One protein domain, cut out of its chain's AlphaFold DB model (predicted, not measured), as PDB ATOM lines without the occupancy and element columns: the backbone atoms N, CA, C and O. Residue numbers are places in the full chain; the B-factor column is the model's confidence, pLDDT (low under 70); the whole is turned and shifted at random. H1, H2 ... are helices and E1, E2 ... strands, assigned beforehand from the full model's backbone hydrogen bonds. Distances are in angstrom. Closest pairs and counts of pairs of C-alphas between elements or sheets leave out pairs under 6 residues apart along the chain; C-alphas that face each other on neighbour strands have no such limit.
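What this domain is: This is residues 8 to 149 of the 155 residues of an uncharacterized protein of Caldisphaera lagunensis (strain DSM 15908 / JCM 11604 / ANMR 0165 / IC-154) (UniProt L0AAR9). A strongly twisted sheet of seven strands has the helix H2 on one face and the helical hairpin H3 and H4 on the opposite face; H1 lies beyond H2, away from the sheet, at one end of the longest axis. E1 to E4 make one part of the sheet, and E7 joins E2 to the other part, E5 and E6. The printed part has 142 residues, with four named helices and seven named strands, which follow each other along the chain as E1, E2, H1, H2, E3, E4, E5, H3, H4, E6 and E7; the pairs of neighbour strands are antiparallel, and the class is mixed, helices and strands. The whole is compact, with a radius of gyration of the C-alphas of 14.6 A and spans of 42 by 30 by 28 A.

Where its parts are: E1, residues 8 to 13, begins at C-alpha 8 (3.643, -42.407, 41.301). E2, residues 16 to 23, is the longest strand, 23.0 A. E3 is residues 70 to 74, E4 80 to 85, E5 90 to 95 with 16.8 A, E6 138 to 142. E7, residues 146 to 148, ends at C-alpha 148 (6.247, -38.071, 33.273). H1, residues 31 to 42, measures 16.0 A; H2, 56 to 67, 16.7 A; H3, 106 to 117, 16.2 A; H4, 121 to 128, 10.7 A.

How they stand to each other: E2 has three neighbours. E1, with which it forms a hairpin, lies on one side of it, N 10 and O 18 being 2.8 A apart; E3 lies on the other side, N 19 and O 71 3.0 A apart. E3 and E4 form a hairpin, with N 72 and O 83 at 2.9 A. E7 pairs with E2 through N 23 and O 147, 2.8 A, and with E5 through N 91 and O 146, 2.8 A. E5 and E6 have N 92 and O 141 at 2.8 A. H2 is on the sheet; its closest C-alpha pair with E2 is Ala 20 and Ser 64, 5.5 A. H3, on the opposite face, lies over E2 and E3 at a height over the sheet of 9.1 A. H3 and H4 touch, closest at the C-alphas of Ala 112 and Gly 124, 4.5 A, with a shallow tilt of 17 degrees, opposite ways. H1 is not on the sheet; with residue 33 alone it only just touches H2, with 3 pairs of C-alphas within 8 A, the closest those of Ile 33 and Tyr 62, 6.1 A. In H1, H2, H3 and H4 every O i to N i+4 pair is within hydrogen-bond range.

The domain as a whole: The C-alphas of Glu 43 and Glu 123, the two farthest apart, are 42.5 A apart. The printed part has no cut. The link from H1 to H2, residues 43 to 55, is long. The mean pLDDT of the printed part is 95.5, and no printed residue is under 70.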
ATOM      1  N   GLY A   8       2.825 -42.513  40.100       98.25
ATOM      2  CA  GLY A   8       3.643 -42.407  41.301       98.25
ATOM      3  C   GLY A   8       3.285 -41.146  42.088       98.25
ATOM      4  O   GLY A   8       3.115 -40.079  41.494       98.25
ATOM      5  N   ILE A   9       3.188 -41.253  43.414       98.44
ATOM      6  CA  ILE A   9       3.170 -40.088  44.309       98.44
ATOM      7  C   ILE A   9       4.620 -39.836  44.723       98.44
ATOM      8  O   ILE A   9       5.208 -40.612  45.474       98.44
ATOM      9  N   LEU A  10       5.196 -38.779  44.158       97.94
ATOM     10  CA  LEU A  10       6.623 -38.478  44.169       97.94
ATOM     11  C   LEU A  10       7.090 -37.825  45.472       97.94
ATOM     12  O   LEU A  10       8.220 -38.055  45.890       97.94
ATOM     13  N   ALA A  11       6.242 -37.012  46.098       97.94
ATOM     14  CA  ALA A  11       6.563 -36.322  47.341       97.94
ATOM     15  C   ALA A  11       5.299 -36.047  48.158       97.94
ATOM     16  O   ALA A  11       4.207 -35.884  47.599       97.94
ATOM     17  N   GLU A  12       5.472 -35.944  49.475       97.69
ATOM     18  CA  GLU A  12       4.425 -35.521  50.396       97.69
ATOM     19  C   GLU A  12       4.895 -34.493  51.416       97.69
ATOM     20  O   GLU A  12       6.055 -34.442  51.826       97.69
ATOM     21  N   SER A  13       3.930 -33.701  51.858       97.50
ATOM     22  CA  SER A  13       3.975 -32.905  53.071       97.50
ATOM     23  C   SER A  13       2.687 -33.126  53.870       97.50
ATOM     24  O   SER A  13       1.859 -33.970  53.517       97.50
ATOM     25  N   ASN A  14       2.486 -32.362  54.943       95.94
ATOM     26  CA  ASN A  14       1.297 -32.488  55.789       95.94
ATOM     27  C   ASN A  14      -0.005 -32.313  54.991       95.94
ATOM     28  O   ASN A  14      -0.940 -33.106  55.140       95.94
ATOM     29  N   CYS A  15      -0.045 -31.300  54.122       97.25
ATOM     30  CA  CYS A  15      -1.237 -30.945  53.361       97.25
ATOM     31  C   CYS A  15      -1.100 -31.061  51.844       97.25
ATOM     32  O   CYS A  15      -2.074 -30.772  51.150       97.25
ATOM     33  N   PHE A  16       0.021 -31.542  51.299       98.38
ATOM     34  CA  PHE A  16       0.205 -31.620  49.847       98.38
ATOM     35  C   PHE A  16       0.816 -32.932  49.387       98.38
ATOM     36  O   PHE A  16       1.707 -33.473  50.034       98.38
ATOM     37  N   TYR A  17       0.365 -33.388  48.220       98.56
ATOM     38  CA  TYR A  17       1.020 -34.426  47.433       98.56
ATOM     39  C   TYR A  17       1.449 -33.868  46.083       98.56
ATOM     40  O   TYR A  17       0.758 -33.037  45.490       98.56
ATOM     41  N   ILE A  18       2.566 -34.385  45.583       98.38
ATOM     42  CA  ILE A  18       2.974 -34.231  44.191       98.38
ATOM     43  C   ILE A  18       2.955 -35.609  43.549       98.38
ATOM     44  O   ILE A  18       3.622 -36.526  44.022       98.38
ATOM     45  N   ALA A  19       2.182 -35.762  42.480       98.62
ATOM     46  CA  ALA A  19       1.969 -37.049  41.836       98.62
ATOM     47  C   ALA A  19       1.916 -36.920  40.312       98.62
ATOM     48  O   ALA A  19       1.526 -35.881  39.771       98.62
ATOM     49  N   ALA A  20       2.323 -37.978  39.616       98.50
ATOM     50  CA  ALA A  20       2.441 -37.987  38.165       98.50
ATOM     51  C   ALA A  20       2.178 -39.381  37.578       98.50
ATOM     52  O   ALA A  20       2.649 -40.371  38.144       98.50
ATOM     53  N   PRO A  21       1.489 -39.492  36.427       98.44
ATOM     54  CA  PRO A  21       1.539 -40.698  35.616       98.44
ATOM     55  C   PRO A  21       2.925 -40.844  34.984       98.44
ATOM     56  O   PRO A  21       3.493 -39.874  34.479       98.44
ATOM     57  N   ILE A  22       3.465 -42.059  34.994       98.31
ATOM     58  CA  ILE A  22       4.827 -42.357  34.555       98.31
ATOM     59  C   ILE A  22       4.788 -43.330  33.374       98.31
ATOM     60  O   ILE A  22       4.152 -44.386  33.406       98.31
ATOM     61  N   ILE A  23       5.483 -42.966  32.300       97.38
ATOM     62  CA  ILE A  23       5.641 -43.797  31.107       97.38
ATOM     63  C   ILE A  23       6.546 -44.983  31.450       97.38
ATOM     64  O   ILE A  23       7.637 -44.794  31.983       97.38
ATOM     65  N   ASN A  24       6.088 -46.192  31.108       94.44
ATOM     66  CA  ASN A  24       6.797 -47.459  31.321       94.44
ATOM     67  C   ASN A  24       7.216 -47.713  32.777       94.44
ATOM     68  O   ASN A  24       8.222 -48.374  33.008       94.44
ATOM     69  N   ALA A  25       6.467 -47.191  33.756       96.56
ATOM     70  CA  ALA A  25       6.778 -47.420  35.162       96.56
ATOM     71  C   ALA A  25       6.867 -48.931  35.473       96.56
ATOM     72  O   ALA A  25       6.084 -49.711  34.926       96.56
ATOM     73  N   PRO A  26       7.765 -49.358  36.379       96.00
ATOM     74  CA  PRO A  26       7.966 -50.769  36.718       96.00
ATOM     75  C   PRO A  26       6.849 -51.379  37.590       96.00
ATOM     76  O   PRO A  26       6.992 -52.495  38.081       96.00
ATOM     77  N   TRP A  27       5.729 -50.675  37.777       96.69
ATOM     78  CA  TRP A  27       4.538 -51.149  38.484       96.69
ATOM     79  C   TRP A  27       3.287 -51.002  37.617       96.69
ATOM     80  O   TRP A  27       3.286 -50.325  36.591       96.69
ATOM     81  N   LYS A  28       2.195 -51.646  38.032       96.81
ATOM     82  CA  LYS A  28       0.908 -51.584  37.329       96.81
ATOM     83  C   LYS A  28       0.073 -50.373  37.767       96.81
ATOM     84  O   LYS A  28       0.263 -49.879  38.881       96.81
ATOM     85  N   PRO A  29      -0.872 -49.900  36.934       97.19
ATOM     86  CA  PRO A  29      -1.865 -48.919  37.363       97.19
ATOM     87  C   PRO A  29      -2.679 -49.402  38.571       97.19
ATOM     88  O   PRO A  29      -2.832 -50.602  38.796       97.19
ATOM     89  N   ASN A  30      -3.218 -48.461  39.349       97.44
ATOM     90  CA  ASN A  30      -4.121 -48.792  40.448       97.44
ATOM     91  C   ASN A  30      -5.452 -49.321  39.885       97.44
ATOM     92  O   ASN A  30      -6.178 -48.585  39.216       97.44
ATOM     93  N   GLU A  31      -5.778 -50.580  40.185       96.00
ATOM     94  CA  GLU A  31      -6.944 -51.273  39.617       96.00
ATOM     95  C   GLU A  31      -8.285 -50.619  39.972       96.00
ATOM     96  O   GLU A  31      -9.220 -50.644  39.171       96.00
ATOM     97  N   ASN A  32      -8.413 -50.042  41.172       96.56
ATOM     98  CA  ASN A  32      -9.651 -49.384  41.585       96.56
ATOM     99  C   ASN A  32      -9.883 -48.111  40.757       96.56
ATOM    100  O   ASN A  32     -10.966 -47.902  40.210       96.56
ATOM    101  N   ILE A  33      -8.830 -47.308  40.574       97.25
ATOM    102  CA  ILE A  33      -8.880 -46.115  39.723       97.25
ATOM    103  C   ILE A  33      -9.117 -46.478  38.255       97.25
ATOM    104  O   ILE A  33      -9.927 -45.831  37.594       97.25
ATOM    105  N   GLU A  34      -8.491 -47.540  37.749       96.62
ATOM    106  CA  GLU A  34      -8.717 -48.028  36.384       96.62
ATOM    107  C   GLU A  34     -10.174 -48.441  36.138       96.62
ATOM    108  O   GLU A  34     -10.762 -48.071  35.116       96.62
ATOM    109  N   LYS A  35     -10.789 -49.146  37.097       95.44
ATOM    110  CA  LYS A  35     -12.211 -49.520  37.044       95.44
ATOM    111  C   LYS A  35     -13.118 -48.296  37.059       95.44
ATOM    112  O   LYS A  35     -14.044 -48.229  36.255       95.44
ATOM    113  N   ILE A  36     -12.848 -47.326  37.933       96.06
ATOM    114  CA  ILE A  36     -13.635 -46.089  38.029       96.06
ATOM    115  C   ILE A  36     -13.547 -45.290  36.732       96.06
ATOM    116  O   ILE A  36     -14.581 -44.944  36.167       96.06
ATOM    117  N   ILE A  37     -12.342 -45.050  36.216       95.88
ATOM    118  CA  ILE A  37     -12.144 -44.293  34.976       95.88
ATOM    119  C   ILE A  37     -12.767 -45.023  33.783       95.88
ATOM    120  O   ILE A  37     -13.451 -44.399  32.973       95.88
ATOM    121  N   SER A  38     -12.600 -46.346  33.699       95.00
ATOM    122  CA  SER A  38     -13.253 -47.153  32.663       95.00
ATOM    123  C   SER A  38     -14.775 -47.045  32.741       95.00
ATOM    124  O   SER A  38     -15.424 -46.903  31.713       95.00
ATOM    125  N   ASN A  39     -15.348 -47.085  33.945       94.25
ATOM    126  CA  ASN A  39     -16.782 -46.918  34.158       94.25
ATOM    127  C   ASN A  39     -17.253 -45.521  33.719       94.25
ATOM    128  O   ASN A  39     -18.195 -45.417  32.939       94.25
ATOM    129  N   ILE A  40     -16.555 -44.458  34.136       95.06
ATOM    130  CA  ILE A  40     -16.879 -43.079  33.739       95.06
ATOM    131  C   ILE A  40     -16.899 -42.936  32.216       95.06
ATOM    132  O   ILE A  40     -17.850 -42.385  31.671       95.06
ATOM    133  N   ILE A  41     -15.876 -43.456  31.533       92.81
ATOM    134  CA  ILE A  41     -15.749 -43.351  30.076       92.81
ATOM    135  C   ILE A  41     -16.800 -44.204  29.358       92.81
ATOM    136  O   ILE A  41     -17.454 -43.711  28.442       92.81
ATOM    137  N   ASN A  42     -16.988 -45.460  29.768       92.81
ATOM    138  CA  ASN A  42     -17.910 -46.379  29.096       92.81
ATOM    139  C   ASN A  42     -19.379 -45.986  29.292       92.81
ATOM    140  O   ASN A  42     -20.184 -46.160  28.382       92.81
ATOM    141  N   GLU A  43     -19.732 -45.477  30.474       94.25
ATOM    142  CA  GLU A  43     -21.104 -45.091  30.825       94.25
ATOM    143  C   GLU A  43     -21.360 -43.581  30.669       94.25
ATOM    144  O   GLU A  43     -22.450 -43.113  30.989       94.25
ATOM    145  N   LEU A  44     -20.375 -42.813  30.182       91.44
ATOM    146  CA  LEU A  44     -20.444 -41.356  29.989       91.44
ATOM    147  C   LEU A  44     -20.894 -40.592  31.251       91.44
ATOM    148  O   LEU A  44     -21.688 -39.652  31.186       91.44
ATOM    149  N   LYS A  45     -20.390 -41.005  32.420       92.94
ATOM    150  CA  LYS A  45     -20.712 -40.373  33.710       92.94
ATOM    151  C   LYS A  45     -19.998 -39.034  33.884       92.94
ATOM    152  O   LYS A  45     -19.003 -38.735  33.225       92.94
ATOM    153  N   ALA A  46     -20.487 -38.235  34.829       91.38
ATOM    154  CA  ALA A  46     -19.794 -37.028  35.261       91.38
ATOM    155  C   ALA A  46     -18.457 -37.372  35.944       91.38
ATOM    156  O   ALA A  46     -18.375 -38.319  36.729       91.38
ATOM    157  N   TRP A  47     -17.432 -36.555  35.696       91.69
ATOM    158  CA  TRP A  47     -16.111 -36.651  36.330       91.69
ATOM    159  C   TRP A  47     -16.116 -36.076  37.754       91.69
ATOM    160  O   TRP A  47     -15.331 -35.190  38.083       91.69
ATOM    161  N   ASP A  48     -17.018 -36.568  38.599       90.38
ATOM    162  CA  ASP A  48     -17.165 -36.126  39.983       90.38
ATOM    163  C   ASP A  48     -16.642 -37.192  40.952       90.38
ATOM    164  O   ASP A  48     -17.218 -38.271  41.111       90.38
ATOM    165  N   ILE A  49     -15.526 -36.864  41.605       89.50
ATOM    166  CA  ILE A  49     -14.830 -37.743  42.546       89.50
ATOM    167  C   ILE A  49     -15.644 -38.015  43.819       89.50
ATOM    168  O   ILE A  49     -15.411 -39.025  44.478       89.50
ATOM    169  N   SER A  50     -16.599 -37.146  44.170       89.12
ATOM    170  CA  SER A  50     -17.433 -37.305  45.368       89.12
ATOM    171  C   SER A  50     -18.402 -38.489  45.272       89.12
ATOM    172  O   SER A  50     -18.820 -39.027  46.296       89.12
ATOM    173  N   ASN A  51     -18.665 -38.973  44.054       91.81
ATOM    174  CA  ASN A  51     -19.466 -40.172  43.803       91.81
ATOM    175  C   ASN A  51     -18.753 -41.481  44.179       91.81
ATOM    176  O   ASN A  51     -19.366 -42.548  44.138       91.81
ATOM    177  N   TYR A  52     -17.460 -41.425  44.514       92.69
ATOM    178  CA  TYR A  52     -16.632 -42.598  44.767       92.69
ATOM    179  C   TYR A  52     -16.009 -42.535  46.164       92.69
ATOM    180  O   TYR A  52     -15.384 -41.546  46.552       92.69
ATOM    181  N   ASN A  53     -16.131 -43.628  46.922       93.75
ATOM    182  CA  ASN A  53     -15.482 -43.757  48.225       93.75
ATOM    183  C   ASN A  53     -14.000 -44.127  48.049       93.75
ATOM    184  O   ASN A  53     -13.643 -45.303  48.041       93.75
ATOM    185  N   LEU A  54     -13.161 -43.111  47.848       95.69
ATOM    186  CA  LEU A  54     -11.724 -43.247  47.608       95.69
ATOM    187  C   LEU A  54     -10.896 -42.815  48.820       95.69
ATOM    188  O   LEU A  54     -11.170 -41.788  49.447       95.69
ATOM    189  N   THR A  55      -9.816 -43.548  49.088       96.12
ATOM    190  CA  THR A  55      -8.784 -43.138  50.049       96.12
ATOM    191  C   THR A  55      -8.045 -41.877  49.582       96.12
ATOM    192  O   THR A  55      -8.078 -41.505  48.408       96.12
ATOM    193  N   LYS A  56      -7.312 -41.215  50.488       95.44
ATOM    194  CA  LYS A  56      -6.491 -40.029  50.163       95.44
ATOM    195  C   LYS A  56      -5.487 -40.297  49.028       95.44
ATOM    196  O   LYS A  56      -5.366 -39.474  48.123       95.44
ATOM    197  N   ILE A  57      -4.824 -41.457  49.042       97.06
ATOM    198  CA  ILE A  57      -3.884 -41.886  47.990       97.06
ATOM    199  C   ILE A  57      -4.616 -42.105  46.663       97.06
ATOM    200  O   ILE A  57      -4.180 -41.604  45.631       97.06
ATOM    201  N   GLU A  58      -5.751 -42.804  46.674       98.00
ATOM    202  CA  GLU A  58      -6.524 -43.059  45.455       98.00
ATOM    203  C   GLU A  58      -7.073 -41.775  44.836       98.00
ATOM    204  O   GLU A  58      -7.020 -41.624  43.619       98.00
ATOM    205  N   LYS A  59      -7.525 -40.812  45.649       97.69
ATOM    206  CA  LYS A  59      -7.938 -39.493  45.146       97.69
ATOM    207  C   LYS A  59      -6.786 -38.768  44.455       97.69
ATOM    208  O   LYS A  59      -6.983 -38.182  43.392       97.69
ATOM    209  N   ALA A  60      -5.582 -38.837  45.019       97.69
ATOM    210  CA  ALA A  60      -4.403 -38.247  44.397       97.69
ATOM    211  C   ALA A  60      -4.042 -38.934  43.071       97.69
ATOM    212  O   ALA A  60      -3.810 -38.254  42.073       97.69
ATOM    213  N   ILE A  61      -4.081 -40.271  43.038       98.38
ATOM    214  CA  ILE A  61      -3.876 -41.053  41.814       98.38
ATOM    215  C   ILE A  61      -4.915 -40.671  40.755       98.38
ATOM    216  O   ILE A  61      -4.535 -40.351  39.635       98.38
ATOM    217  N   TYR A  62      -6.200 -40.633  41.114       97.94
ATOM    218  CA  TYR A  62      -7.301 -40.245  40.230       97.94
ATOM    219  C   TYR A  62      -7.067 -38.872  39.590       97.94
ATOM    220  O   TYR A  62      -7.122 -38.743  38.365       97.94
ATOM    221  N   PHE A  63      -6.745 -37.858  40.400       97.81
ATOM    222  CA  PHE A  63      -6.460 -36.519  39.891       97.81
ATOM    223  C   PHE A  63      -5.260 -36.514  38.941       97.81
ATOM    224  O   PHE A  63      -5.374 -36.005  37.827       97.81
ATOM    225  N   SER A  64      -4.139 -37.127  39.321       98.00
ATOM    226  CA  SER A  64      -2.960 -37.210  38.452       98.00
ATOM    227  C   SER A  64      -3.216 -37.994  37.166       98.00
ATOM    228  O   SER A  64      -2.650 -37.659  36.126       98.00
ATOM    229  N   THR A  65      -4.079 -39.011  37.191       97.56
ATOM    230  CA  THR A  65      -4.456 -39.749  35.982       97.56
ATOM    231  C   THR A  65      -5.255 -38.871  35.019       97.56
ATOM    232  O   THR A  65      -4.948 -38.839  33.826       97.56
ATOM    233  N   ILE A  66      -6.255 -38.140  35.520       95.69
ATOM    234  CA  ILE A  66      -7.139 -37.302  34.692       95.69
ATOM    235  C   ILE A  66      -6.403 -36.088  34.147       95.69
ATOM    236  O   ILE A  66      -6.479 -35.797  32.954       95.69
ATOM    237  N   TYR A  67      -5.683 -35.379  35.015       95.44
ATOM    238  CA  TYR A  67      -4.980 -34.171  34.613       95.44
ATOM    239  C   TYR A  67      -3.710 -34.491  33.820       95.44
ATOM    240  O   TYR A  67      -3.368 -33.729  32.916       95.44
ATOM    241  N   GLY A  68      -3.033 -35.609  34.089       96.75
ATOM    242  CA  GLY A  68      -1.724 -35.896  33.508       96.75
ATOM    243  C   GLY A  68      -0.632 -34.958  34.024       96.75
ATOM    244  O   GLY A  68      -0.881 -34.086  34.853       96.75
ATOM    245  N   GLY A  69       0.589 -35.107  33.510       97.50
ATOM    246  CA  GLY A  69       1.726 -34.288  33.926       97.50
ATOM    247  C   GLY A  69       2.081 -34.450  35.407       97.50
ATOM    248  O   GLY A  69       1.604 -35.344  36.104       97.50
ATOM    249  N   LEU A  70       2.936 -33.559  35.894       98.19
ATOM    250  CA  LEU A  70       3.224 -33.432  37.313       98.19
ATOM    251  C   LEU A  70       2.090 -32.622  37.949       98.19
ATOM    252  O   LEU A  70       1.815 -31.508  37.509       98.19
ATOM    253  N   THR A  71       1.417 -33.169  38.958       98.50
ATOM    254  CA  THR A  71       0.229 -32.560  39.575       98.50
ATOM    255  C   THR A  71       0.479 -32.277  41.052       98.50
ATOM    256  O   THR A  71       0.857 -33.183  41.792       98.50
ATOM    257  N   LEU A  72       0.229 -31.038  41.481       98.62
ATOM    258  CA  LEU A  72       0.172 -30.645  42.891       98.62
ATOM    259  C   LEU A  72      -1.261 -30.780  43.399       98.62
ATOM    260  O   LEU A  72      -2.198 -30.261  42.786       98.62
ATOM    261  N   ILE A  73      -1.425 -31.447  44.535       98.56
ATOM    262  CA  ILE A  73      -2.720 -31.820  45.099       98.56
ATOM    263  C   ILE A  73      -2.757 -31.378  46.560       98.56
ATOM    264  O   ILE A  73      -1.858 -31.718  47.326       98.56
ATOM    265  N   TYR A  74      -3.797 -30.644  46.957       98.25
ATOM    266  CA  TYR A  74      -4.092 -30.348  48.359       98.25
ATOM    267  C   TYR A  74      -4.795 -31.547  48.991       98.25
ATOM    268  O   TYR A  74      -5.672 -32.152  48.375       98.25
ATOM    269  N   THR A  75      -4.416 -31.909  50.215       96.81
ATOM    270  CA  THR A  75      -4.793 -33.190  50.824       96.81
ATOM    271  C   THR A  75      -5.319 -33.109  52.262       96.81
ATOM    272  O   THR A  75      -5.471 -34.153  52.902       96.81
ATOM    273  N   CYS A  76      -5.595 -31.903  52.769       93.94
ATOM    274  CA  CYS A  76      -6.100 -31.655  54.131       93.94
ATOM    275  C   CYS A  76      -7.629 -31.456  54.230       93.94
ATOM    276  O   CYS A  76      -8.121 -31.292  55.338       93.94
ATOM    277  N   ASP A  77      -8.356 -31.591  53.112       90.19
ATOM    278  CA  ASP A  77      -9.822 -31.481  52.947       90.19
ATOM    279  C   ASP A  77     -10.342 -30.062  52.590       90.19
ATOM    280  O   ASP A  77     -10.053 -29.108  53.310       90.19
ATOM    281  N   PRO A  78     -11.086 -29.887  51.473       92.19
ATOM    282  CA  PRO A  78     -11.376 -30.893  50.448       92.19
ATOM    283  C   PRO A  78     -10.108 -31.322  49.702       92.19
ATOM    284  O   PRO A  78      -9.275 -30.494  49.356       92.19
ATOM    285  N   ILE A  79      -9.942 -32.623  49.440       95.50
ATOM    286  CA  ILE A  79      -8.817 -33.107  48.621       95.50
ATOM    287  C   ILE A  79      -9.058 -32.688  47.169       95.50
ATOM    288  O   ILE A  79     -10.024 -33.146  46.557       95.50
ATOM    289  N   VAL A  80      -8.183 -31.845  46.615       95.94
ATOM    290  CA  VAL A  80      -8.349 -31.251  45.277       95.94
ATOM    291  C   VAL A  80      -7.014 -31.093  44.554       95.94
ATOM    292  O   VAL A  80      -5.990 -30.792  45.167       95.94
ATOM    293  N   ALA A  81      -7.017 -31.263  43.231       96.50
ATOM    294  CA  ALA A  81      -5.885 -30.868  42.397       96.50
ATOM    295  C   ALA A  81      -5.798 -29.338  42.322       96.50
ATOM    296  O   ALA A  81      -6.794 -28.671  42.048       96.50
ATOM    297  N   ILE A  82      -4.607 -28.786  42.552       96.31
ATOM    298  CA  ILE A  82      -4.375 -27.337  42.565       96.31
ATOM    299  C   ILE A  82      -3.794 -26.873  41.235       96.31
ATOM    300  O   ILE A  82      -4.222 -25.870  40.673       96.31
ATOM    301  N   SER A  83      -2.776 -27.579  40.745       96.50
ATOM    302  CA  SER A  83      -2.049 -27.162  39.549       96.50
ATOM    303  C   SER A  83      -1.348 -28.332  38.878       96.50
ATOM    304  O   SER A  83      -1.062 -29.348  39.515       96.50
ATOM    305  N   ARG A  84      -1.046 -28.158  37.590       96.50
ATOM    306  CA  ARG A  84      -0.336 -29.124  36.755       96.50
ATOM    307  C   ARG A  84       0.816 -28.444  36.028       96.50
ATOM    308  O   ARG A  84       0.634 -27.354  35.489       96.50
ATOM    309  N   ILE A  85       1.950 -29.133  35.941       96.69
ATOM    310  CA  ILE A  85       3.111 -28.742  35.141       96.69
ATOM    311  C   ILE A  85       3.493 -29.904  34.219       96.69
ATOM    312  O   ILE A  85       3.437 -31.073  34.604       96.69
ATOM    313  N   HIS A  86       3.880 -29.591  32.985       95.69
ATOM    314  CA  HIS A  86       4.529 -30.553  32.098       95.69
ATOM    315  C   HIS A  86       6.033 -30.353  32.184       95.69
ATOM    316  O   HIS A  86       6.497 -29.228  32.078       95.69
ATOM    317  N   THR A  87       6.766 -31.445  32.361       93.31
ATOM    318  CA  THR A  87       8.226 -31.446  32.411       93.31
ATOM    319  C   THR A  87       8.757 -32.460  31.411       93.31
ATOM    320  O   THR A  87       8.139 -33.503  31.182       93.31
ATOM    321  N   ASN A  88       9.906 -32.145  30.818       91.69
ATOM    322  CA  ASN A  88      10.636 -33.058  29.936       91.69
ATOM    323  C   ASN A  88      11.780 -33.782  30.659       91.69
ATOM    324  O   ASN A  88      12.525 -34.536  30.028       91.69
ATOM    325  N   ILE A  89      11.932 -33.551  31.964       95.25
ATOM    326  CA  ILE A  89      12.967 -34.167  32.782       95.25
ATOM    327  C   ILE A  89      12.634 -35.648  32.995       95.25
ATOM    328  O   ILE A  89      11.539 -36.008  33.431       95.25
ATOM    329  N   SER A  90      13.591 -36.514  32.665       96.75
ATOM    330  CA  SER A  90      13.475 -37.949  32.921       96.75
ATOM    331  C   SER A  90      13.600 -38.270  34.412       96.75
ATOM    332  O   SER A  90      14.234 -37.529  35.170       96.75
ATOM    333  N   LEU A  91      13.037 -39.412  34.802       97.56
ATOM    334  CA  LEU A  91      13.091 -39.981  36.143       97.56
ATOM    335  C   LEU A  91      13.865 -41.308  36.151       97.56
ATOM    336  O   LEU A  91      13.705 -42.160  35.271       97.56
ATOM    337  N   SER A  92      14.707 -41.495  37.163       97.50
ATOM    338  CA  SER A  92      15.346 -42.766  37.479       97.50
ATOM    339  C   SER A  92      14.557 -43.394  38.610       97.50
ATOM    340  O   SER A  92      14.437 -42.790  39.669       97.50
ATOM    341  N   LEU A  93      14.027 -44.594  38.391       97.00
ATOM    342  CA  LEU A  93      13.302 -45.347  39.409       97.00
ATOM    343  C   LEU A  93      14.142 -46.547  39.822       97.00
ATOM    344  O   LEU A  93      14.663 -47.272  38.977       97.00
ATOM    345  N   LYS A  94      14.298 -46.737  41.128       95.12
ATOM    346  CA  LYS A  94      15.039 -47.860  41.707       95.12
ATOM    347  C   LYS A  94      14.218 -48.454  42.834       95.12
ATOM    348  O   LYS A  94      13.566 -47.707  43.561       95.12
ATOM    349  N   ASN A  95      14.305 -49.766  43.014       93.50
ATOM    350  CA  ASN A  95      13.763 -50.390  44.215       93.50
ATOM    351  C   ASN A  95      14.449 -49.778  45.443       93.50
ATOM    352  O   ASN A  95      15.661 -49.520  45.429       93.50
ATOM    353  N   SER A  96      13.668 -49.513  46.480       86.50
ATOM    354  CA  SER A  96      14.169 -49.068  47.770       86.50
ATOM    355  C   SER A  96      13.973 -50.188  48.779       86.50
ATOM    356  O   SER A  96      12.878 -50.713  48.918       86.50
ATOM    357  N   GLU A  97      15.040 -50.556  49.485       78.69
ATOM    358  CA  GLU A  97      14.949 -51.469  50.633       78.69
ATOM    359  C   GLU A  97      14.395 -50.753  51.876       78.69
ATOM    360  O   GLU A  97      13.950 -51.396  52.824       78.69
ATOM    361  N   ASN A  98      14.415 -49.413  51.866       73.75
ATOM    362  CA  ASN A  98      13.819 -48.577  52.895       73.75
ATOM    363  C   ASN A  98      12.575 -47.868  52.343       73.75
ATOM    364  O   ASN A  98      12.681 -46.996  51.477       73.75
ATOM    365  N   ASN A  99      11.418 -48.222  52.896       72.56
ATOM    366  CA  ASN A  99      10.107 -47.717  52.492       72.56
ATOM    367  C   ASN A  99       9.682 -46.449  53.260       72.56
ATOM    368  O   ASN A  99       8.548 -45.985  53.110       72.56
ATOM    369  N   GLU A 100      10.552 -45.893  54.111       82.56
ATOM    370  CA  GLU A 100      10.257 -44.666  54.847       82.56
ATOM    371  C   GLU A 100      10.280 -43.454  53.923       82.56
ATOM    372  O   GLU A 100      11.298 -43.063  53.353       82.56
ATOM    373  N   THR A 101       9.118 -42.842  53.776       84.69
ATOM    374  CA  THR A 101       8.901 -41.662  52.954       84.69
ATOM    375  C   THR A 101       9.203 -40.407  53.749       84.69
ATOM    376  O   THR A 101       8.822 -40.259  54.910       84.69
ATOM    377  N   LYS A 102       9.947 -39.490  53.124       88.06
ATOM    378  CA  LYS A 102      10.280 -38.210  53.738       88.06
ATOM    379  C   LYS A 102       9.053 -37.308  53.668       88.06
ATOM    380  O   LYS A 102       8.744 -36.776  52.607       88.06
ATOM    381  N   ILE A 103       8.420 -37.080  54.813       93.88
ATOM    382  CA  ILE A 103       7.376 -36.063  54.945       93.88
ATOM    383  C   ILE A 103       8.051 -34.692  55.030       93.88
ATOM    384  O   ILE A 103       8.814 -34.404  55.955       93.88
ATOM    385  N   MET A 104       7.800 -33.847  54.036       96.12
ATOM    386  CA  MET A 104       8.319 -32.483  53.980       96.12
ATOM    387  C   MET A 104       7.435 -31.520  54.779       96.12
ATOM    388  O   MET A 104       6.262 -31.786  55.042       96.12
ATOM    389  N   LYS A 105       7.972 -30.345  55.123       97.81
ATOM    390  CA  LYS A 105       7.117 -29.220  55.519       97.81
ATOM    391  C   LYS A 105       6.389 -28.697  54.284       97.81
ATOM    392  O   LYS A 105       6.968 -28.660  53.199       97.81
ATOM    393  N   ASP A 106       5.151 -28.241  54.463       98.12
ATOM    394  CA  ASP A 106       4.338 -27.693  53.369       98.12
ATOM    395  C   ASP A 106       5.058 -26.549  52.639       98.12
ATOM    396  O   ASP A 106       5.075 -26.507  51.413       98.12
ATOM    397  N   GLU A 107       5.721 -25.661  53.386       98.06
ATOM    398  CA  GLU A 107       6.494 -24.549  52.822       98.06
ATOM    399  C   GLU A 107       7.634 -25.032  51.912       98.06
ATOM    400  O   GLU A 107       7.849 -24.459  50.846       98.06
ATOM    401  N   ASP A 108       8.340 -26.098  52.293       97.88
ATOM    402  CA  ASP A 108       9.463 -26.626  51.515       97.88
ATOM    403  C   ASP A 108       8.978 -27.287  50.217       97.88
ATOM    404  O   ASP A 108       9.568 -27.079  49.155       97.88
ATOM    405  N   LEU A 109       7.870 -28.036  50.281       98.25
ATOM    406  CA  LEU A 109       7.253 -28.650  49.103       98.25
ATOM    407  C   LEU A 109       6.718 -27.582  48.139       98.25
ATOM    408  O   LEU A 109       6.973 -27.655  46.938       98.25
ATOM    409  N   LEU A 110       6.026 -26.560  48.651       98.25
ATOM    410  CA  LEU A 110       5.501 -25.464  47.832       98.25
ATOM    411  C   LEU A 110       6.614 -24.597  47.229       98.25
ATOM    412  O   LEU A 110       6.491 -24.167  46.085       98.25
ATOM    413  N   LYS A 111       7.721 -24.376  47.950       98.31
ATOM    414  CA  LYS A 111       8.915 -23.717  47.396       98.31
ATOM    415  C   LYS A 111       9.500 -24.519  46.240       98.31
ATOM    416  O   LYS A 111       9.740 -23.951  45.179       98.31
ATOM    417  N   ALA A 112       9.684 -25.827  46.417       98.12
ATOM    418  CA  ALA A 112      10.163 -26.695  45.347       98.12
ATOM    419  C   ALA A 112       9.220 -26.659  44.135       98.12
ATOM    420  O   ALA A 112       9.674 -26.501  43.004       98.12
ATOM    421  N   TRP A 113       7.906 -26.705  44.368       98.25
ATOM    422  CA  TRP A 113       6.902 -26.563  43.317       98.25
ATOM    423  C   TRP A 113       7.014 -25.237  42.559       98.25
ATOM    424  O   TRP A 113       7.002 -25.222  41.329       98.25
ATOM    425  N   ALA A 114       7.164 -24.122  43.277       98.06
ATOM    426  CA  ALA A 114       7.319 -22.800  42.680       98.06
ATOM    427  C   ALA A 114       8.590 -22.694  41.821       98.06
ATOM    428  O   ALA A 114       8.556 -22.078  40.758       98.06
ATOM    429  N   ILE A 115       9.689 -23.336  42.234       98.31
ATOM    430  CA  ILE A 115      10.933 -23.412  41.450       98.31
ATOM    431  C   ILE A 115      10.689 -24.133  40.114       98.31
ATOM    432  O   ILE A 115      11.103 -23.628  39.069       98.31
ATOM    433  N   ILE A 116       9.962 -25.260  40.130       97.62
ATOM    434  CA  ILE A 116       9.568 -25.980  38.905       97.62
ATOM    435  C   ILE A 116       8.690 -25.079  38.030       97.62
ATOM    436  O   ILE A 116       8.951 -24.933  36.838       97.62
ATOM    437  N   PHE A 117       7.677 -24.441  38.620       95.00
ATOM    438  CA  PHE A 117       6.743 -23.571  37.900       95.00
ATOM    439  C   PHE A 117       7.438 -22.368  37.244       95.00
ATOM    440  O   PHE A 117       7.041 -21.937  36.166       95.00
ATOM    441  N   ASN A 118       8.511 -21.860  37.856       96.50
ATOM    442  CA  ASN A 118       9.332 -20.777  37.317       96.50
ATOM    443  C   ASN A 118      10.324 -21.236  36.222       96.50
ATOM    444  O   ASN A 118      11.180 -20.465  35.797       96.50
ATOM    445  N   GLY A 119      10.243 -22.494  35.776       94.81
ATOM    446  CA  GLY A 119      11.047 -23.048  34.684       94.81
ATOM    447  C   GLY A 119      12.372 -23.685  35.108       94.81
ATOM    448  O   GLY A 119      13.095 -24.200  34.257       94.81
ATOM    449  N   ASN A 120      12.700 -23.711  36.404       96.81
ATOM    450  CA  ASN A 120      13.894 -24.391  36.911       96.81
ATOM    451  C   ASN A 120      13.546 -25.808  37.397       96.81
ATOM    452  O   ASN A 120      13.663 -26.160  38.572       96.81
ATOM    453  N   GLU A 121      13.064 -26.626  36.459       96.19
ATOM    454  CA  GLU A 121      12.515 -27.958  36.734       96.19
ATOM    455  C   GLU A 121      13.523 -28.869  37.444       96.19
ATOM    456  O   GLU A 121      13.173 -29.529  38.419       96.19
ATOM    457  N   THR A 122      14.784 -28.871  37.002       96.69
ATOM    458  CA  THR A 122      15.837 -29.725  37.570       96.69
ATOM    459  C   THR A 122      16.090 -29.424  39.044       96.69
ATOM    460  O   THR A 122      16.193 -30.345  39.848       96.69
ATOM    461  N   GLU A 123      16.195 -28.152  39.433       97.06
ATOM    462  CA  GLU A 123      16.439 -27.803  40.834       97.06
ATOM    463  C   GLU A 123      15.241 -28.171  41.712       97.06
ATOM    464  O   GLU A 123      15.404 -28.836  42.736       97.06
ATOM    465  N   GLY A 124      14.031 -27.809  41.281       97.56
ATOM    466  CA  GLY A 124      12.819 -28.093  42.043       97.56
ATOM    467  C   GLY A 124      12.550 -29.593  42.190       97.56
ATOM    468  O   GLY A 124      12.278 -30.061  43.293       97.56
ATOM    469  N   LEU A 125      12.712 -30.379  41.120       97.38
ATOM    470  CA  LEU A 125      12.567 -31.839  41.174       97.38
ATOM    471  C   LEU A 125      13.625 -32.490  42.073       97.38
ATOM    472  O   LEU A 125      13.324 -33.472  42.744       97.38
ATOM    473  N   LYS A 126      14.840 -31.933  42.149       97.12
ATOM    474  CA  LYS A 126      15.916 -32.480  42.986       97.12
ATOM    475  C   LYS A 126      15.623 -32.294  44.471       97.12
ATOM    476  O   LYS A 126      16.036 -33.105  45.288       97.12
ATOM    477  N   ILE A 127      14.907 -31.229  44.830       97.00
ATOM    478  CA  ILE A 127      14.449 -31.003  46.207       97.00
ATOM    479  C   ILE A 127      13.381 -32.036  46.602       97.00
ATOM    480  O   ILE A 127      13.330 -32.452  47.761       97.00
ATOM    481  N   LEU A 128      12.542 -32.439  45.644       96.88
ATOM    482  CA  LEU A 128      11.443 -33.387  45.841       96.88
ATOM    483  C   LEU A 128      11.866 -34.858  45.753       96.88
ATOM    484  O   LEU A 128      11.085 -35.722  46.149       96.88
ATOM    485  N   SER A 129      13.044 -35.158  45.198       96.62
ATOM    486  CA  SER A 129      13.457 -36.538  44.950       96.62
ATOM    487  C   SER A 129      13.671 -37.336  46.237       96.62
ATOM    488  O   SER A 129      13.997 -36.799  47.300       96.62
ATOM    489  N   GLY A 130      13.440 -38.647  46.159       96.00
ATOM    490  CA  GLY A 130      13.455 -39.524  47.325       96.00
ATOM    491  C   GLY A 130      12.572 -40.756  47.168       96.00
ATOM    492  O   GLY A 130      12.263 -41.192  46.060       96.00
ATOM    493  N   ASN A 131      12.185 -41.349  48.296       97.00
ATOM    494  CA  ASN A 131      11.266 -42.486  48.319       97.00
ATOM    495  C   ASN A 131       9.867 -42.051  47.863       97.00
ATOM    496  O   ASN A 131       9.377 -40.999  48.272       97.00
ATOM    497  N   LEU A 132       9.230 -42.868  47.027       96.94
ATOM    498  CA  LEU A 132       7.857 -42.652  46.595       96.94
ATOM    499  C   LEU A 132       6.893 -42.899  47.751       96.94
ATOM    500  O   LEU A 132       6.977 -43.902  48.455       96.94
ATOM    501  N   VAL A 133       5.902 -42.023  47.874       96.62
ATOM    502  CA  VAL A 133       4.749 -42.200  48.772       96.62
ATOM    503  C   VAL A 133       3.866 -43.341  48.272       96.62
ATOM    504  O   VAL A 133       3.306 -44.110  49.056       96.62
ATOM    505  N   PHE A 134       3.783 -43.485  46.949       96.69
ATOM    506  CA  PHE A 134       3.142 -44.608  46.284       96.69
ATOM    507  C   PHE A 134       3.787 -44.871  44.912       96.69
ATOM    508  O   PHE A 134       3.952 -43.912  44.154       96.69
ATOM    509  N   PRO A 135       4.058 -46.137  44.544       95.25
ATOM    510  CA  PRO A 135       4.179 -47.292  45.443       95.25
ATOM    511  C   PRO A 135       5.391 -47.143  46.381       95.25
ATOM    512  O   PRO A 135       6.404 -46.582  45.984       95.25
ATOM    513  N   LYS A 136       5.301 -47.651  47.617       93.56
ATOM    514  CA  LYS A 136       6.306 -47.403  48.676       93.56
ATOM    515  C   LYS A 136       7.672 -48.062  48.449       93.56
ATOM    516  O   LYS A 136       8.648 -47.651  49.064       93.56
ATOM    517  N   ASP A 137       7.741 -49.053  47.566       93.62
ATOM    518  CA  ASP A 137       8.924 -49.907  47.375       93.62
ATOM    519  C   ASP A 137       9.944 -49.313  46.390       93.62
ATOM    520  O   ASP A 137      10.894 -49.973  45.965       93.62
ATOM    521  N   TYR A 138       9.741 -48.059  45.987       95.81
ATOM    522  CA  TYR A 138      10.554 -47.379  44.993       95.81
ATOM    523  C   TYR A 138      11.051 -46.043  45.516       95.81
ATOM    524  O   TYR A 138      10.371 -45.328  46.248       95.81
ATOM    525  N   LYS A 139      12.230 -45.669  45.040       96.25
ATOM    526  CA  LYS A 139      12.746 -44.310  45.105       96.25
ATOM    527  C   LYS A 139      12.934 -43.761  43.710       96.25
ATOM    528  O   LYS A 139      13.200 -44.513  42.768       96.25
ATOM    529  N   TRP A 140      12.835 -42.449  43.604       96.81
ATOM    530  CA  TRP A 140      13.024 -41.735  42.362       96.81
ATOM    531  C   TRP A 140      14.076 -40.642  42.508       96.81
ATOM    532  O   TRP A 140      14.263 -40.071  43.582       96.81
ATOM    533  N   ASP A 141      14.761 -40.364  41.408       97.06
ATOM    534  CA  ASP A 141      15.643 -39.213  41.252       97.06
ATOM    535  C   ASP A 141      15.571 -38.701  39.811       97.06
ATOM    536  O   ASP A 141      14.948 -39.325  38.947       97.06
ATOM    537  N   ILE A 142      16.202 -37.567  39.541       96.62
ATOM    538  CA  ILE A 142      16.304 -37.003  38.196       96.62
ATOM    539  C   ILE A 142      17.243 -37.848  37.320       96.62
ATOM    540  O   ILE A 142      18.274 -38.343  37.776       96.62
ATOM    541  N   GLY A 143      16.926 -37.957  36.029       94.69
ATOM    542  CA  GLY A 143      17.722 -38.668  35.022       94.69
ATOM    543  C   GLY A 143      17.073 -39.988  34.618       94.69
ATOM    544  O   GLY A 143      15.901 -40.173  34.857       94.69
ATOM    545  N   GLY A 144      17.787 -40.920  33.992       95.25
ATOM    546  CA  GLY A 144      17.228 -42.244  33.666       95.25
ATOM    547  C   GLY A 144      16.262 -42.284  32.473       95.25
ATOM    548  O   GLY A 144      16.238 -41.387  31.628       95.25
ATOM    549  N   GLU A 145      15.519 -43.388  32.370       95.88
ATOM    550  CA  GLU A 145      14.721 -43.741  31.185       95.88
ATOM    551  C   GLU A 145      13.222 -43.443  31.314       95.88
ATOM    552  O   GLU A 145      12.529 -43.323  30.301       95.88
ATOM    553  N   TYR A 146      12.711 -43.302  32.539       97.81
ATOM    554  CA  TYR A 146      11.291 -43.063  32.772       97.81
ATOM    555  C   TYR A 146      10.960 -41.592  32.544       97.81
ATOM    556  O   TYR A 146      11.806 -40.713  32.696       97.81
ATOM    557  N   LYS A 147       9.717 -41.299  32.171       97.38
ATOM    558  CA  LYS A 147       9.258 -39.928  31.915       97.38
ATOM    559  C   LYS A 147       7.881 -39.711  32.505       97.38
ATOM    560  O   LYS A 147       7.074 -40.638  32.552       97.38
ATOM    561  N   ILE A 148       7.598 -38.475  32.896       97.88
ATOM    562  CA  ILE A 148       6.247 -38.071  33.273       97.88
ATOM    563  C   ILE A 148       5.384 -38.008  32.014       97.88
ATOM    564  O   ILE A 148       5.732 -37.354  31.031       97.88
ATOM    565  N   ALA A 149       4.254 -38.706  32.029       97.69
ATOM    566  CA  ALA A 149       3.327 -38.720  30.914       97.69
ATOM    567  C   ALA A 149       2.539 -37.405  30.870       97.69
ATOM    568  O   ALA A 149       2.000 -36.949  31.880       97.69
TER     569      ALA A 149